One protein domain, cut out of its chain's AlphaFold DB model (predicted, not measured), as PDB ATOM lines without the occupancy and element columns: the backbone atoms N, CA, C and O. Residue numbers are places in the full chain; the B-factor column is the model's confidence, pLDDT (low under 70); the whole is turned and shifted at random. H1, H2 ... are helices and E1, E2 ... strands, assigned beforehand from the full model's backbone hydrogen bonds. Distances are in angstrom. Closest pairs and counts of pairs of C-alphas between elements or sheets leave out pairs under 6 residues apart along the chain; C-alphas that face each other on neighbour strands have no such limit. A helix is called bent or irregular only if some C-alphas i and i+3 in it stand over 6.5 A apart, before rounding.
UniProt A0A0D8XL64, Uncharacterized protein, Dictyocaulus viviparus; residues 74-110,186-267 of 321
ATOM      1  N   LEU A  74      61.977  10.041  20.330       90.56
ATOM      2  CA  LEU A  74      60.779  10.794  19.985       90.56
ATOM      3  C   LEU A  74      59.723   9.834  19.453       90.56
ATOM      4  O   LEU A  74      59.992   9.065  18.529       90.56
ATOM      5  N   PHE A  75      58.529   9.933  20.027       90.25
ATOM      6  CA  PHE A  75      57.349   9.189  19.621       90.25
ATOM      7  C   PHE A  75      56.292  10.180  19.149       90.25
ATOM      8  O   PHE A  75      56.003  11.167  19.827       90.25
ATOM      9  N   THR A  76      55.749   9.938  17.961       92.19
ATOM     10  CA  THR A  76      54.646  10.728  17.413       92.19
ATOM     11  C   THR A  76      53.343  10.035  17.770       92.19
ATOM     12  O   THR A  76      53.183   8.853  17.472       92.19
ATOM     13  N   VAL A  77      52.434  10.770  18.410       88.62
ATOM     14  CA  VAL A  77      51.095  10.272  18.743       88.62
ATOM     15  C   VAL A  77      50.334   9.965  17.441       88.62
ATOM     16  O   VAL A  77      50.400  10.783  16.516       88.62
ATOM     17  N   PRO A  78      49.626   8.825  17.333       89.38
ATOM     18  CA  PRO A  78      48.893   8.458  16.130       89.38
ATOM     19  C   PRO A  78      47.830   9.500  15.777       89.38
ATOM     20  O   PRO A  78      47.192  10.094  16.647       89.38
ATOM     21  N   GLN A  79      47.593   9.711  14.484       89.00
ATOM     22  CA  GLN A  79      46.622  10.714  14.045       89.00
ATOM     23  C   GLN A  79      45.192  10.366  14.494       89.00
ATOM     24  O   GLN A  79      44.410  11.274  14.767       89.00
ATOM     25  N   GLN A  80      44.881   9.071  14.616       87.38
ATOM     26  CA  GLN A  80      43.597   8.552  15.092       87.38
ATOM     27  C   GLN A  80      43.318   8.974  16.541       87.38
ATOM     28  O   GLN A  80      42.241   9.490  16.836       87.38
ATOM     29  N   ALA A  81      44.319   8.842  17.414       86.94
ATOM     30  CA  ALA A  81      44.273   9.296  18.801       86.94
ATOM     31  C   ALA A  81      44.032  10.808  18.893       86.94
ATOM     32  O   ALA A  81      43.172  11.286  19.634       86.94
ATOM     33  N   ILE A  82      44.739  11.577  18.056       91.50
ATOM     34  CA  ILE A  82      44.580  13.033  17.976       91.50
ATOM     35  C   ILE A  82      43.163  13.412  17.518       91.50
ATOM     36  O   ILE A  82      42.586  14.349  18.072       91.50
ATOM     37  N   SER A  83      42.589  12.729  16.519       91.44
ATOM     38  CA  SER A  83      41.197  12.972  16.104       91.44
ATOM     39  C   SER A  83      40.202  12.608  17.199       91.44
ATOM     40  O   SER A  83      39.340  13.421  17.512       91.44
ATOM     41  N   GLY A  84      40.379  11.457  17.844       89.25
ATOM     42  CA  GLY A  84      39.522  11.003  18.930       89.25
ATOM     43  C   GLY A  84      39.477  11.980  20.105       89.25
ATOM     44  O   GLY A  84      38.403  12.361  20.573       89.25
ATOM     45  N   LEU A  85      40.644  12.489  20.509       91.69
ATOM     46  CA  LEU A  85      40.743  13.533  21.527       91.69
ATOM     47  C   LEU A  85      40.057  14.836  21.087       91.69
ATOM     48  O   LEU A  85      39.387  15.481  21.893       91.69
ATOM     49  N   ARG A  86      40.192  15.236  19.817       94.44
ATOM     50  CA  ARG A  86      39.498  16.423  19.289       94.44
ATOM     51  C   ARG A  86      37.983  16.260  19.337       94.44
ATOM     52  O   ARG A  86      37.308  17.187  19.775       94.44
ATOM     53  N   ASP A  87      37.464  15.102  18.951       93.38
ATOM     54  CA  ASP A  87      36.026  14.820  18.975       93.38
ATOM     55  C   ASP A  87      35.492  14.804  20.414       93.38
ATOM     56  O   ASP A  87      34.436  15.376  20.707       93.38
ATOM     57  N   ALA A  88      36.260  14.238  21.352       91.44
ATOM     58  CA  ALA A  88      35.945  14.294  22.775       91.44
ATOM     59  C   ALA A  88      35.858  15.746  23.281       91.44
ATOM     60  O   ALA A  88      34.871  16.099  23.933       91.44
ATOM     61  N   LEU A  89      36.827  16.598  22.922       94.12
ATOM     62  CA  LEU A  89      36.853  18.020  23.287       94.12
ATOM     63  C   LEU A  89      35.692  18.814  22.677       94.12
ATOM     64  O   LEU A  89      35.096  19.628  23.371       94.12
ATOM     65  N   ILE A  90      35.348  18.577  21.407       95.56
ATOM     66  CA  ILE A  90      34.215  19.242  20.736       95.56
ATOM     67  C   ILE A  90      32.893  18.869  21.402       95.56
ATOM     68  O   ILE A  90      31.980  19.684  21.473       95.56
ATOM     69  N   SER A  91      32.786  17.639  21.901       95.44
ATOM     70  CA  SER A  91      31.567  17.177  22.549       95.44
ATOM     71  C   SER A  91      31.361  17.739  23.964       95.44
ATOM     72  O   SER A  91      30.323  17.465  24.559       95.44
ATOM     73  N   CYS A  92      32.347  18.428  24.542       96.31
ATOM     74  CA  CYS A  92      32.238  19.045  25.865       96.31
ATOM     75  C   CYS A  92      31.435  20.353  25.806       96.31
ATOM     76  O   CYS A  92      31.522  21.081  24.821       96.31
ATOM     77  N   ASP A  93      30.723  20.690  26.886       97.56
ATOM     78  CA  ASP A  93      29.921  21.924  26.935       97.56
ATOM     79  C   ASP A  93      30.805  23.173  27.090       97.56
ATOM     80  O   ASP A  93      30.455  24.279  26.672       97.56
ATOM     81  N   ARG A  94      31.993  23.000  27.686       97.12
ATOM     82  CA  ARG A  94      32.975  24.070  27.901       97.12
ATOM     83  C   ARG A  94      33.834  24.328  26.658       97.12
ATOM     84  O   ARG A  94      34.199  23.395  25.943       97.12
ATOM     85  N   PRO A  95      34.264  25.585  26.429       97.12
ATOM     86  CA  PRO A  95      35.102  25.913  25.284       97.12
ATOM     87  C   PRO A  95      36.480  25.223  25.376       97.12
ATOM     88  O   PRO A  95      37.108  25.248  26.440       97.12
ATOM     89  N   PRO A  96      37.047  24.716  24.259       96.19
ATOM     90  CA  PRO A  96      38.313  23.973  24.273       96.19
ATOM     91  C   PRO A  96      39.503  24.720  24.889       96.19
ATOM     92  O   PRO A  96      40.393  24.102  25.463       96.19
ATOM     93  N   LYS A  97      39.527  26.058  24.808       96.62
ATOM     94  CA  LYS A  97      40.582  26.877  25.433       96.62
ATOM     95  C   LYS A  97      40.573  26.784  26.959       96.62
ATOM     96  O   LYS A  97      41.637  26.804  27.567       96.62
ATOM     97  N   GLN A  98      39.389  26.697  27.563       97.75
ATOM     98  CA  GLN A  98      39.260  26.548  29.008       97.75
ATOM     99  C   GLN A  98      39.722  25.154  29.438       97.75
ATOM    100  O   GLN A  98      40.521  25.038  30.358       97.75
ATOM    101  N   ILE A  99      39.306  24.115  28.707       97.44
ATOM    102  CA  ILE A  99      39.734  22.733  28.971       97.44
ATOM    103  C   ILE A  99      41.254  22.589  28.807       97.44
ATOM    104  O   ILE A  99      41.891  21.927  29.618       97.44
ATOM    105  N   GLN A 100      41.861  23.250  27.814       97.25
ATOM    106  CA  GLN A 100      43.320  23.302  27.672       97.25
ATOM    107  C   GLN A 100      43.990  23.924  28.902       97.25
ATOM    108  O   GLN A 100      44.969  23.378  29.395       97.25
ATOM    109  N   HIS A 101      43.465  25.040  29.414       97.50
ATOM    110  CA  HIS A 101      44.015  25.665  30.615       97.50
ATOM    111  C   HIS A 101      43.921  24.741  31.839       97.50
ATOM    112  O   HIS A 101      44.889  24.608  32.584       97.50
ATOM    113  N   GLU A 102      42.782  24.065  32.018       96.94
ATOM    114  CA  GLU A 102      42.593  23.057  33.068       96.94
ATOM    115  C   GLU A 102      43.563  21.876  32.894       96.94
ATOM    116  O   GLU A 102      44.147  21.408  33.871       96.94
ATOM    117  N   ALA A 103      43.803  21.430  31.657       96.88
ATOM    118  CA  ALA A 103      44.767  20.378  31.345       96.88
ATOM    119  C   ALA A 103      46.211  20.789  31.670       96.88
ATOM    120  O   ALA A 103      46.965  19.982  32.213       96.88
ATOM    121  N   ASP A 104      46.593  22.038  31.388       96.44
ATOM    122  CA  ASP A 104      47.921  22.567  31.711       96.44
ATOM    123  C   ASP A 104      48.128  22.617  33.236       96.44
ATOM    124  O   ASP A 104      49.138  22.133  33.748       96.44
ATOM    125  N   GLN A 105      47.137  23.121  33.984       94.94
ATOM    126  CA  GLN A 105      47.161  23.107  35.453       94.94
ATOM    127  C   GLN A 105      47.251  21.678  36.002       94.94
ATOM    128  O   GLN A 105      48.017  21.399  36.928       94.94
ATOM    129  N   LEU A 106      46.483  20.757  35.420       94.00
ATOM    130  CA  LEU A 106      46.482  19.357  35.813       94.00
ATOM    131  C   LEU A 106      47.824  18.683  35.514       94.00
ATOM    132  O   LEU A 106      48.282  17.888  36.328       94.00
ATOM    133  N   SER A 107      48.484  19.024  34.407       94.00
ATOM    134  CA  SER A 107      49.823  18.528  34.077       94.00
ATOM    135  C   SER A 107      50.845  18.907  35.151       94.00
ATOM    136  O   SER A 107      51.586  18.044  35.622       94.00
ATOM    137  N   GLU A 108      50.837  20.162  35.609       90.31
ATOM    138  CA  GLU A 108      51.705  20.620  36.703       90.31
ATOM    139  C   GLU A 108      51.403  19.878  38.013       90.31
ATOM    140  O   GLU A 108      52.308  19.382  38.689       90.31
ATOM    141  N   ILE A 109      50.118  19.710  38.345       88.62
ATOM    142  CA  ILE A 109      49.704  18.936  39.521       88.62
ATOM    143  C   ILE A 109      50.211  17.492  39.414       88.62
ATOM    144  O   ILE A 109      50.813  16.982  40.357       88.62
ATOM    145  N   LEU A 110      49.997  16.833  38.273       87.75
ATOM    146  CA  LEU A 110      50.394  15.446  38.028       87.75
ATOM    147  C   LEU A 110      51.912  15.257  38.075       87.75
ATOM    148  O   LEU A 110      52.368  14.263  38.633       87.75
ATOM    149  N   ALA A 186      38.296  14.901  29.754       95.31
ATOM    150  CA  ALA A 186      38.923  15.480  28.568       95.31
ATOM    151  C   ALA A 186      40.197  16.282  28.898       95.31
ATOM    152  O   ALA A 186      41.192  16.173  28.183       95.31
ATOM    153  N   ALA A 187      40.206  17.042  29.997       96.62
ATOM    154  CA  ALA A 187      41.390  17.743  30.489       96.62
ATOM    155  C   ALA A 187      42.489  16.751  30.900       96.62
ATOM    156  O   ALA A 187      43.653  16.920  30.535       96.62
ATOM    157  N   TYR A 188      42.120  15.667  31.592       95.19
ATOM    158  CA  TYR A 188      43.043  14.585  31.934       95.19
ATOM    159  C   TYR A 188      43.627  13.927  30.675       95.19
ATOM    160  O   TYR A 188      44.849  13.812  30.568       95.19
ATOM    161  N   ALA A 189      42.787  13.613  29.683       94.44
ATOM    162  CA  ALA A 189      43.194  13.108  28.368       94.44
ATOM    163  C   ALA A 189      44.230  13.995  27.699       94.44
ATOM    164  O   ALA A 189      45.311  13.540  27.328       94.44
ATOM    165  N   LEU A 190      43.919  15.281  27.609       95.31
ATOM    166  CA  LEU A 190      44.764  16.271  26.972       95.31
ATOM    167  C   LEU A 190      46.114  16.412  27.689       95.31
ATOM    168  O   LEU A 190      47.143  16.547  27.029       95.31
ATOM    169  N   SER A 191      46.125  16.303  29.021       95.56
ATOM    170  CA  SER A 191      47.346  16.375  29.830       95.56
ATOM    171  C   SER A 191      48.229  15.119  29.743       95.56
ATOM    172  O   SER A 191      49.446  15.211  29.905       95.56
ATOM    173  N   ARG A 192      47.644  13.935  29.497       92.94
ATOM    174  CA  ARG A 192      48.344  12.642  29.628       92.94
ATOM    175  C   ARG A 192      48.525  11.847  28.346       92.94
ATOM    176  O   ARG A 192      49.402  10.988  28.337       92.94
ATOM    177  N   LEU A 193      47.791  12.138  27.273       91.56
ATOM    178  CA  LEU A 193      47.838  11.347  26.040       91.56
ATOM    179  C   LEU A 193      49.269  11.207  25.493       91.56
ATOM    180  O   LEU A 193      49.785  10.102  25.364       91.56
ATOM    181  N   ALA A 194      49.941  12.328  25.225       91.38
ATOM    182  CA  ALA A 194      51.290  12.319  24.660       91.38
ATOM    183  C   ALA A 194      52.357  11.668  25.569       91.38
ATOM    184  O   ALA A 194      53.091  10.810  25.070       91.38
ATOM    185  N   PRO A 195      52.483  12.022  26.868       91.56
ATOM    186  CA  PRO A 195      53.481  11.386  27.729       91.56
ATOM    187  C   PRO A 195      53.199   9.895  27.949       91.56
ATOM    188  O   PRO A 195      54.134   9.103  27.861       91.56
ATOM    189  N   ASN A 196      51.936   9.491  28.146       89.81
ATOM    190  CA  ASN A 196      51.590   8.075  28.307       89.81
ATOM    191  C   ASN A 196      51.915   7.277  27.038       89.81
ATOM    192  O   ASN A 196      52.539   6.223  27.118       89.81
ATOM    193  N   TYR A 197      51.555   7.798  25.861       88.75
ATOM    194  CA  TYR A 197      51.866   7.141  24.594       88.75
ATOM    195  C   TYR A 197      53.378   6.963  24.396       88.75
ATOM    196  O   TYR A 197      53.826   5.907  23.949       88.75
ATOM    197  N   ALA A 198      54.181   7.973  24.748       90.44
ATOM    198  CA  ALA A 198      55.636   7.897  24.647       90.44
ATOM    199  C   ALA A 198      56.236   6.846  25.596       90.44
ATOM    200  O   ALA A 198      57.133   6.107  25.190       90.44
ATOM    201  N   GLU A 199      55.734   6.750  26.830       89.00
ATOM    202  CA  GLU A 199      56.157   5.732  27.800       89.00
ATOM    203  C   GLU A 199      55.814   4.318  27.312       89.00
ATOM    204  O   GLU A 199      56.699   3.461  27.243       89.00
ATOM    205  N   ILE A 200      54.566   4.090  26.891       85.88
ATOM    206  CA  ILE A 200      54.107   2.792  26.374       85.88
ATOM    207  C   ILE A 200      54.901   2.410  25.124       85.88
ATOM    208  O   ILE A 200      55.446   1.311  25.046       85.88
ATOM    209  N   SER A 201      55.048   3.328  24.167       87.50
ATOM    210  CA  SER A 201      55.812   3.075  22.940       87.50
ATOM    211  C   SER A 201      57.267   2.721  23.238       87.50
ATOM    212  O   SER A 201      57.819   1.799  22.640       87.50
ATOM    213  N   ARG A 202      57.889   3.411  24.202       89.81
ATOM    214  CA  ARG A 202      59.264   3.131  24.618       89.81
ATOM    215  C   ARG A 202      59.409   1.731  25.201       89.81
ATOM    216  O   ARG A 202      60.419   1.082  24.934       89.81
ATOM    217  N   VAL A 203      58.438   1.282  25.986       87.31
ATOM    218  CA  VAL A 203      58.406  -0.073  26.544       87.31
ATOM    219  C   VAL A 203      58.191  -1.105  25.439       87.31
ATOM    220  O   VAL A 203      58.915  -2.093  25.377       87.31
ATOM    221  N   LEU A 204      57.248  -0.866  24.526       85.69
ATOM    222  CA  LEU A 204      56.967  -1.772  23.410       85.69
ATOM    223  C   LEU A 204      58.170  -1.927  22.465       85.69
ATOM    224  O   LEU A 204      58.399  -3.015  21.941       85.69
ATOM    225  N   GLU A 205      59.007  -0.895  22.311       87.38
ATOM    226  CA  GLU A 205      60.287  -1.017  21.599       87.38
ATOM    227  C   GLU A 205      61.245  -2.042  22.237       87.38
ATOM    228  O   GLU A 205      62.079  -2.612  21.529       87.38
ATOM    229  N   GLU A 206      61.141  -2.322  23.542       85.50
ATOM    230  CA  GLU A 206      61.965  -3.348  24.204       85.50
ATOM    231  C   GLU A 206      61.595  -4.759  23.746       85.50
ATOM    232  O   GLU A 206      62.474  -5.612  23.614       85.50
ATOM    233  N   PHE A 207      60.321  -4.966  23.413       83.12
ATOM    234  CA  PHE A 207      59.796  -6.230  22.902       83.12
ATOM    235  C   PHE A 207      59.995  -6.405  21.395       83.12
ATOM    236  O   PHE A 207      59.766  -7.491  20.869       83.12
ATOM    237  N   ASN A 208      60.457  -5.374  20.683       82.50
ATOM    238  CA  ASN A 208      60.646  -5.465  19.240       82.50
ATOM    239  C   ASN A 208      61.644  -6.588  18.877       82.50
ATOM    240  O   ASN A 208      62.710  -6.709  19.480       82.50
ATOM    241  N   GLY A 209      61.313  -7.439  17.908       79.19
ATOM    242  CA  GLY A 209      62.139  -8.594  17.529       79.19
ATOM    243  C   GLY A 209      62.134  -9.761  18.527       79.19
ATOM    244  O   GLY A 209      62.949 -10.669  18.386       79.19
ATOM    245  N   ILE A 210      61.260  -9.741  19.536       80.38
ATOM    246  CA  ILE A 210      60.904 -10.927  20.319       80.38
ATOM    247  C   ILE A 210      59.608 -11.479  19.721       80.38
ATOM    248  O   ILE A 210      58.654 -10.728  19.531       80.38
ATOM    249  N   GLU A 211      59.547 -12.783  19.451       80.00
ATOM    250  CA  GLU A 211      58.318 -13.485  19.041       80.00
ATOM    251  C   GLU A 211      57.372 -13.682  20.241       80.00
ATOM    252  O   GLU A 211      56.974 -14.790  20.589       80.00
ATOM    253  N   PHE A 212      57.059 -12.594  20.943       79.12
ATOM    254  CA  PHE A 212      56.120 -12.602  22.053       79.12
ATOM    255  C   PHE A 212      54.784 -12.038  21.582       79.12
ATOM    256  O   PHE A 212      54.672 -10.848  21.297       79.12
ATOM    257  N   CYS A 213      53.771 -12.898  21.518       81.44
ATOM    258  CA  CYS A 213      52.423 -12.543  21.099       81.44
ATOM    259  C   CYS A 213      51.429 -13.076  22.141       81.44
ATOM    260  O   CYS A 213      51.076 -14.258  22.102       81.44
ATOM    261  N   PRO A 214      51.042 -12.265  23.144       80.25
ATOM    262  CA  PRO A 214      50.107 -12.723  24.158       80.25
ATOM    263  C   PRO A 214      48.725 -12.934  23.529       80.25
ATOM    264  O   PRO A 214      48.216 -12.068  22.818       80.25
ATOM    265  N   GLU A 215      48.090 -14.072  23.821       83.19
ATOM    266  CA  GLU A 215      46.731 -14.364  23.343       83.19
ATOM    267  C   GLU A 215      45.713 -13.353  23.897       83.19
ATOM    268  O   GLU A 215      44.790 -12.927  23.195       83.19
ATOM    269  N   SER A 216      45.911 -12.932  25.149       83.19
ATOM    270  CA  SER A 216      45.101 -11.906  25.795       83.19
ATOM    271  C   SER A 216      45.939 -10.943  26.633       83.19
ATOM    272  O   SER A 216      46.961 -11.329  27.203       83.19
ATOM    273  N   VAL A 217      45.489  -9.689  26.707       81.31
ATOM    274  CA  VAL A 217      46.063  -8.644  27.563       81.31
ATOM    275  C   VAL A 217      44.962  -8.076  28.447       81.31
ATOM    276  O   VAL A 217      43.869  -7.767  27.972       81.31
ATOM    277  N   LEU A 218      45.265  -7.957  29.737       83.50
ATOM    278  CA  LEU A 218      44.409  -7.327  30.731       83.50
ATOM    279  C   LEU A 218      45.108  -6.074  31.251       83.50
ATOM    280  O   LEU A 218      46.156  -6.181  31.890       83.50
ATOM    281  N   ASP A 219      44.522  -4.917  30.967       82.62
ATOM    282  CA  ASP A 219      45.046  -3.611  31.351       82.62
ATOM    283  C   ASP A 219      44.199  -3.030  32.496       82.62
ATOM    284  O   ASP A 219      43.019  -2.709  32.325       82.62
ATOM    285  N   TYR A 220      44.792  -2.964  33.690       82.19
ATOM    286  CA  TYR A 220      44.154  -2.437  34.897       82.19
ATOM    287  C   TYR A 220      44.512  -0.965  35.083       82.19
ATOM    288  O   TYR A 220      45.690  -0.629  35.186       82.19
ATOM    289  N   GLY A 221      43.505  -0.102  35.236       82.44
ATOM    290  CA  GLY A 221      43.747   1.341  35.319       82.44
ATOM    291  C   GLY A 221      44.263   1.887  33.990       82.44
ATOM    292  O   GLY A 221      45.157   2.734  33.951       82.44
ATOM    293  N   CYS A 222      43.723   1.328  32.912       79.94
ATOM    294  CA  CYS A 222      44.141   1.531  31.538       79.94
ATOM    295  C   CYS A 222      44.003   3.018  31.124       79.94
ATOM    296  O   CYS A 222      44.756   3.532  30.285       79.94
ATOM    297  N   GLY A 223      43.105   3.752  31.797       83.12
ATOM    298  CA  GLY A 223      42.945   5.193  31.710       83.12
ATOM    299  C   GLY A 223      42.746   5.656  30.273       83.12
ATOM    300  O   GLY A 223      41.725   5.395  29.650       83.12
ATOM    301  N   ILE A 224      43.728   6.401  29.764       76.69
ATOM    302  CA  ILE A 224      43.742   6.957  28.395       76.69
ATOM    303  C   ILE A 224      44.915   6.369  27.593       76.69
ATOM    304  O   ILE A 224      45.132   6.706  26.437       76.69
ATOM    305  N   GLY A 225      45.696   5.477  28.212       62.38
ATOM    306  CA  GLY A 225      46.815   4.785  27.574       62.38
ATOM    307  C   GLY A 225      46.399   3.530  26.809       62.38
ATOM    308  O   GLY A 225      47.222   2.973  26.095       62.38
ATOM    309  N   SER A 226      45.138   3.111  26.922       62.72
ATOM    310  CA  SER A 226      44.595   1.875  26.337       62.72
ATOM    311  C   SER A 226      44.421   1.919  24.829       62.72
ATOM    312  O   SER A 226      43.792   1.041  24.249       62.72
ATOM    313  N   GLU A 227      44.959   2.941  24.168       57.69
ATOM    314  CA  GLU A 227      45.021   2.961  22.721       57.69
ATOM    315  C   GLU A 227      45.740   1.699  22.281       57.69
ATOM    316  O   GLU A 227      46.948   1.567  22.485       57.69
ATOM    317  N   ARG A 228      44.964   0.754  21.727       59.12
ATOM    318  CA  ARG A 228      45.474  -0.495  21.174       59.12
ATOM    319  C   ARG A 228      46.702  -0.114  20.369       59.12
ATOM    320  O   ARG A 228      46.541   0.615  19.383       59.12
ATOM    321  N   PRO A 229      47.914  -0.512  20.790       52.16
ATOM    322  CA  PRO A 229      49.092  -0.054  20.103       52.16
ATOM    323  C   PRO A 229      48.960  -0.566  18.676       52.16
ATOM    324  O   PRO A 229      49.010  -1.770  18.423       52.16
ATOM    325  N   MET A 230      48.770   0.356  17.728       45.22
ATOM    326  CA  MET A 230      49.119   0.109  16.341       45.22
ATOM    327  C   MET A 230      50.640   0.063  16.309       45.22
ATOM    328  O   MET A 230      51.323   0.976  15.855       45.22
ATOM    329  N   CYS A 231      51.186  -0.998  16.890       42.41
ATOM    330  CA  CYS A 231      52.557  -1.358  16.677       42.41
ATOM    331  C   CYS A 231      52.689  -1.591  15.175       42.41
ATOM    332  O   CYS A 231      52.219  -2.589  14.648       42.41
ATOM    333  N   GLY A 232      53.422  -0.705  14.503       39.72
ATOM    334  CA  GLY A 232      54.093  -1.023  13.243       39.72
ATOM    335  C   GLY A 232      55.171  -2.108  13.399       39.72
ATOM    336  O   GLY A 232      56.012  -2.262  12.523       39.72
ATOM    337  N   ALA A 233      55.194  -2.832  14.523       44.62
ATOM    338  CA  ALA A 233      55.761  -4.162  14.578       44.62
ATOM    339  C   ALA A 233      54.666  -5.094  14.059       44.62
ATOM    340  O   ALA A 233      53.737  -5.420  14.792       44.62
ATOM    341  N   GLU A 234      54.782  -5.496  12.799       51.09
ATOM    342  CA  GLU A 234      53.847  -6.347  12.045       51.09
ATOM    343  C   GLU A 234      53.484  -7.688  12.735       51.09
ATOM    344  O   GLU A 234      52.678  -8.450  12.215       51.09
ATOM    345  N   ASN A 235      54.025  -7.971  13.927       51.50
ATOM    346  CA  ASN A 235      54.050  -9.290  14.550       51.50
ATOM    347  C   ASN A 235      53.357  -9.388  15.923       51.50
ATOM    348  O   ASN A 235      53.306 -10.485  16.474       51.50
ATOM    349  N   LEU A 236      52.828  -8.298  16.502       58.06
ATOM    350  CA  LEU A 236      52.142  -8.359  17.806       58.06
ATOM    351  C   LEU A 236      50.620  -8.310  17.624       58.06
ATOM    352  O   LEU A 236      49.984  -7.260  17.698       58.06
ATOM    353  N   VAL A 237      50.034  -9.477  17.354       65.56
ATOM    354  CA  VAL A 237      48.590  -9.654  17.160       65.56
ATOM    355  C   VAL A 237      47.953 -10.130  18.462       65.56
ATOM    356  O   VAL A 237      47.865 -11.323  18.730       65.56
ATOM    357  N   VAL A 238      47.475  -9.196  19.285       66.06
ATOM    358  CA  VAL A 238      46.687  -9.562  20.470       66.06
ATOM    359  C   VAL A 238      45.245  -9.848  20.050       66.06
ATOM    360  O   VAL A 238      44.574  -8.968  19.497       66.06
ATOM    361  N   ASN A 239      44.776 -11.067  20.331       72.56
ATOM    362  CA  ASN A 239      43.434 -11.533  19.967       72.56
ATOM    363  C   ASN A 239      42.347 -10.977  20.892       72.56
ATOM    364  O   ASN A 239      41.227 -10.730  20.446       72.56
ATOM    365  N   ARG A 240      42.659 -10.776  22.177       75.06
ATOM    366  CA  ARG A 240      41.706 -10.254  23.162       75.06
ATOM    367  C   ARG A 240      42.347  -9.192  24.046       75.06
ATOM    368  O   ARG A 240      43.305  -9.470  24.759       75.06
ATOM    369  N   TRP A 241      41.789  -7.990  24.024       78.44
ATOM    370  CA  TRP A 241      42.204  -6.891  24.890       78.44
ATOM    371  C   TRP A 241      41.070  -6.579  25.865       78.44
ATOM    372  O   TRP A 241      39.933  -6.374  25.440       78.44
ATOM    373  N   CYS A 242      41.358  -6.614  27.162       79.56
ATOM    374  CA  CYS A 242      40.396  -6.321  28.217       79.56
ATOM    375  C   CYS A 242      40.877  -5.109  29.013       79.56
ATOM    376  O   CYS A 242      41.957  -5.134  29.599       79.56
ATOM    377  N   GLU A 243      40.048  -4.073  29.045       79.19
ATOM    378  CA  GLU A 243      40.293  -2.819  29.754       79.19
ATOM    379  C   GLU A 243      39.411  -2.754  30.997       79.19
ATOM    380  O   GLU A 243      38.201  -2.981  30.921       79.19
ATOM    381  N   LEU A 244      40.015  -2.448  32.144       73.81
ATOM    382  CA  LEU A 244      39.300  -2.210  33.393       73.81
ATOM    383  C   LEU A 244      39.662  -0.824  33.923       73.81
ATOM    384  O   LEU A 244      40.792  -0.594  34.358       73.81
ATOM    385  N   GLU A 245      38.676   0.073  33.929       76.25
ATOM    386  CA  GLU A 245      38.800   1.438  34.438       76.25
ATOM    387  C   GLU A 245      37.709   1.724  35.474       76.25
ATOM    388  O   GLU A 245      36.566   1.299  35.322       76.25
ATOM    389  N   PHE A 246      38.057   2.450  36.540       69.25
ATOM    390  CA  PHE A 246      37.122   2.734  37.637       69.25
ATOM    391  C   PHE A 246      36.245   3.971  37.379       69.25
ATOM    392  O   PHE A 246      35.214   4.128  38.031       69.25
ATOM    393  N   SER A 247      36.628   4.858  36.450       75.38
ATOM    394  CA  SER A 247      35.838   6.043  36.085       75.38
ATOM    395  C   SER A 247      35.100   5.845  34.761       75.38
ATOM    396  O   SER A 247      35.711   5.808  33.691       75.38
ATOM    397  N   ASN A 248      33.765   5.835  34.826       77.38
ATOM    398  CA  ASN A 248      32.888   5.797  33.649       77.38
ATOM    399  C   ASN A 248      33.157   6.967  32.681       77.38
ATOM    400  O   ASN A 248      33.047   6.816  31.464       77.38
ATOM    401  N   SER A 249      33.530   8.136  33.214       76.00
ATOM    402  CA  SER A 249      33.827   9.333  32.420       76.00
ATOM    403  C   SER A 249      35.137   9.182  31.644       76.00
ATOM    404  O   SER A 249      35.187   9.522  30.460       76.00
ATOM    405  N   LEU A 250      36.172   8.603  32.266       75.44
ATOM    406  CA  LEU A 250      37.413   8.249  31.567       75.44
ATOM    407  C   LEU A 250      37.170   7.177  30.511       75.44
ATOM    408  O   LEU A 250      37.619   7.336  29.380       75.44
ATOM    409  N   GLN A 251      36.398   6.146  30.851       76.62
ATOM    410  CA  GLN A 251      36.075   5.069  29.925       76.62
ATOM    411  C   GLN A 251      35.311   5.591  28.699       76.62
ATOM    412  O   GLN A 251      35.650   5.250  27.572       76.62
ATOM    413  N   SER A 252      34.331   6.485  28.873       72.94
ATOM    414  CA  SER A 252      33.618   7.087  27.738       72.94
ATOM    415  C   SER A 252      34.533   7.936  26.846       72.94
ATOM    416  O   SER A 252      34.395   7.901  25.621       72.94
ATOM    417  N   CYS A 253      35.475   8.683  27.432       70.44
ATOM    418  CA  CYS A 253      36.481   9.428  26.675       70.44
ATOM    419  C   CYS A 253      37.438   8.492  25.921       70.44
ATOM    420  O   CYS A 253      37.680   8.718  24.738       70.44
ATOM    421  N   ALA A 254      37.922   7.428  26.567       68.12
ATOM    422  CA  ALA A 254      38.783   6.420  25.954       68.12
ATOM    423  C   ALA A 254      38.075   5.704  24.794       68.12
ATOM    424  O   ALA A 254      38.607   5.658  23.689       68.12
ATOM    425  N   ILE A 255      36.828   5.259  24.991       68.75
ATOM    426  CA  ILE A 255      36.015   4.611  23.950       68.75
ATOM    427  C   ILE A 255      35.821   5.536  22.748       68.75
ATOM    428  O   ILE A 255      35.923   5.091  21.612       68.75
ATOM    429  N   LYS A 256      35.565   6.833  22.958       64.19
ATOM    430  CA  LYS A 256      35.430   7.776  21.836       64.19
ATOM    431  C   LYS A 256      36.740   7.941  21.074       64.19
ATOM    432  O   LYS A 256      36.701   7.953  19.845       64.19
ATOM    433  N   SER A 257      37.870   7.970  21.781       58.41
ATOM    434  CA  SER A 257      39.194   7.955  21.155       58.41
ATOM    435  C   SER A 257      39.482   6.661  20.386       58.41
ATOM    436  O   SER A 257      40.122   6.705  19.336       58.41
ATOM    437  N   LEU A 258      38.946   5.530  20.853       56.22
ATOM    438  CA  LEU A 258      39.077   4.206  20.239       56.22
ATOM    439  C   LEU A 258      38.101   3.969  19.071       56.22
ATOM    440  O   LEU A 258      38.446   3.265  18.124       56.22
ATOM    441  N   SER A 259      36.910   4.580  19.079       47.47
ATOM    442  CA  SER A 259      35.794   4.259  18.165       47.47
ATOM    443  C   SER A 259      36.043   4.559  16.677       47.47
ATOM    444  O   SER A 259      35.256   4.149  15.821       47.47
ATOM    445  N   LEU A 260      37.159   5.215  16.332       41.59
ATOM    446  CA  LEU A 260      37.617   5.326  14.943       41.59
ATOM    447  C   LEU A 260      38.352   4.069  14.428       41.59
ATOM    448  O   LEU A 260      38.506   3.928  13.216       41.59
ATOM    449  N   MET A 261      38.769   3.142  15.297       35.53
ATOM    450  CA  MET A 261      39.473   1.903  14.921       35.53
ATOM    451  C   MET A 261      38.526   0.723  14.640       35.53
ATOM    452  O   MET A 261      38.832  -0.121  13.794       35.53
ATOM    453  N   ASP A 262      37.348   0.672  15.276       36.12
ATOM    454  CA  ASP A 262      36.435  -0.482  15.168       36.12
ATOM    455  C   ASP A 262      35.842  -0.668  13.763       36.12
ATOM    456  O   ASP A 262      35.560  -1.792  13.338       36.12
ATOM    457  N   ARG A 263      35.736   0.407  12.969       33.81
ATOM    458  CA  ARG A 263      35.228   0.318  11.587       33.81
ATOM    459  C   ARG A 263      36.188  -0.376  10.617       33.81
ATOM    460  O   ARG A 263      35.740  -0.813   9.562       33.81
ATOM    461  N   TYR A 264      37.468  -0.523  10.961       32.06
ATOM    462  CA  TYR A 264      38.434  -1.251  10.128       32.06
ATOM    463  C   TYR A 264      38.528  -2.743  10.484       32.06
ATOM    464  O   TYR A 264      38.858  -3.564   9.631       32.06
ATOM    465  N   ILE A 265      38.176  -3.121  11.717       31.55
ATOM    466  CA  ILE A 265      38.235  -4.513  12.192       31.55
ATOM    467  C   ILE A 265      36.992  -5.306  11.761       31.55
ATOM    468  O   ILE A 265      37.111  -6.482  11.421       31.55
ATOM    469  N   ALA A 266      35.827  -4.659  11.648       25.70
ATOM    470  CA  ALA A 266      34.621  -5.290  11.105       25.70
ATOM    471  C   ALA A 266      34.762  -5.713   9.626       25.70
ATOM    472  O   ALA A 266      34.058  -6.617   9.181       25.70
ATOM    473  N   LEU A 267      35.697  -5.123   8.867       27.20
ATOM    474  CA  LEU A 267      35.942  -5.498   7.467       27.20
ATOM    475  C   LEU A 267      36.860  -6.727   7.310       27.20
ATOM    476  O   LEU A 267      36.825  -7.381   6.272       27.20
TER     477      LEU A 267
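What this domain is: This is residues 74 to 110 and 186 to 267 of the 321 residues of an uncharacterized protein of Dictyocaulus viviparus (UniProt A0A0D8XL64). The helices H1, H2 and H4 gather round the first residues of the long, kinked helix H3; H3 runs on from this cluster as one side, with the small sheet E1 and E2 as another. The long link of residues 221 to 239 joins the strands, and H5 sticks out. The printed part has 119 residues, with order H1 H2 H3 E1 E2 H4 H5; the class is mostly helix and the sheet is parallel. It is compact, with a radius of gyration of the C-alphas of 15.0 A and spans of 45 by 32 by 26 A.

Where its parts are: H1, residues 79 to 90, begins at C-alpha 79 (46.622, 10.714, 14.045) and is 16.5 A long. H2, residues 96 to 110, is 20.2 A long. H3, residues 186 to 207, is 30.6 A long, kinked by 46 degrees near residue 193 and irregular: C-alphas 191 and 194 are 7.7 A apart. E1, residues 216 to 220, and E2, residues 240 to 244, precede H4, residues 248 to 258, and H5, residues 262 to 265, which ends at C-alpha 265 (38.235, -4.513, 12.192).

How they stand to each other: H1 touches H4, closest at the C-alphas of Gly 84 and Ser 257, 3.8 A, at a steep tilt of 45 degrees. H3, with residues 186 to 192 alone, touches H2, closest at the C-alphas of Ala 103 and Ala 187, 4.4 A. E1 and E2 are parallel neighbours, with N 217 and O 240 2.9 A apart, within hydrogen-bond range. H1 and E1 are apart. Every O i to N i+4 pair is within hydrogen-bond range in H1, H2 and H4, and 14 of 18 in H3; H5 is too short for one.

The domain as a whole: The C-alphas of Arg 94 and Glu 211 are farthest apart, 46.2 A. Residues 111 to 185 are not printed; C-alphas 110 and 186 are 14.9 A apart across the cut. The link from E1 to E2 is long. Residues 262 to 267 stand free. The model's pLDDT is under 70 at residues 225 to 238, 246 and 254 to 267.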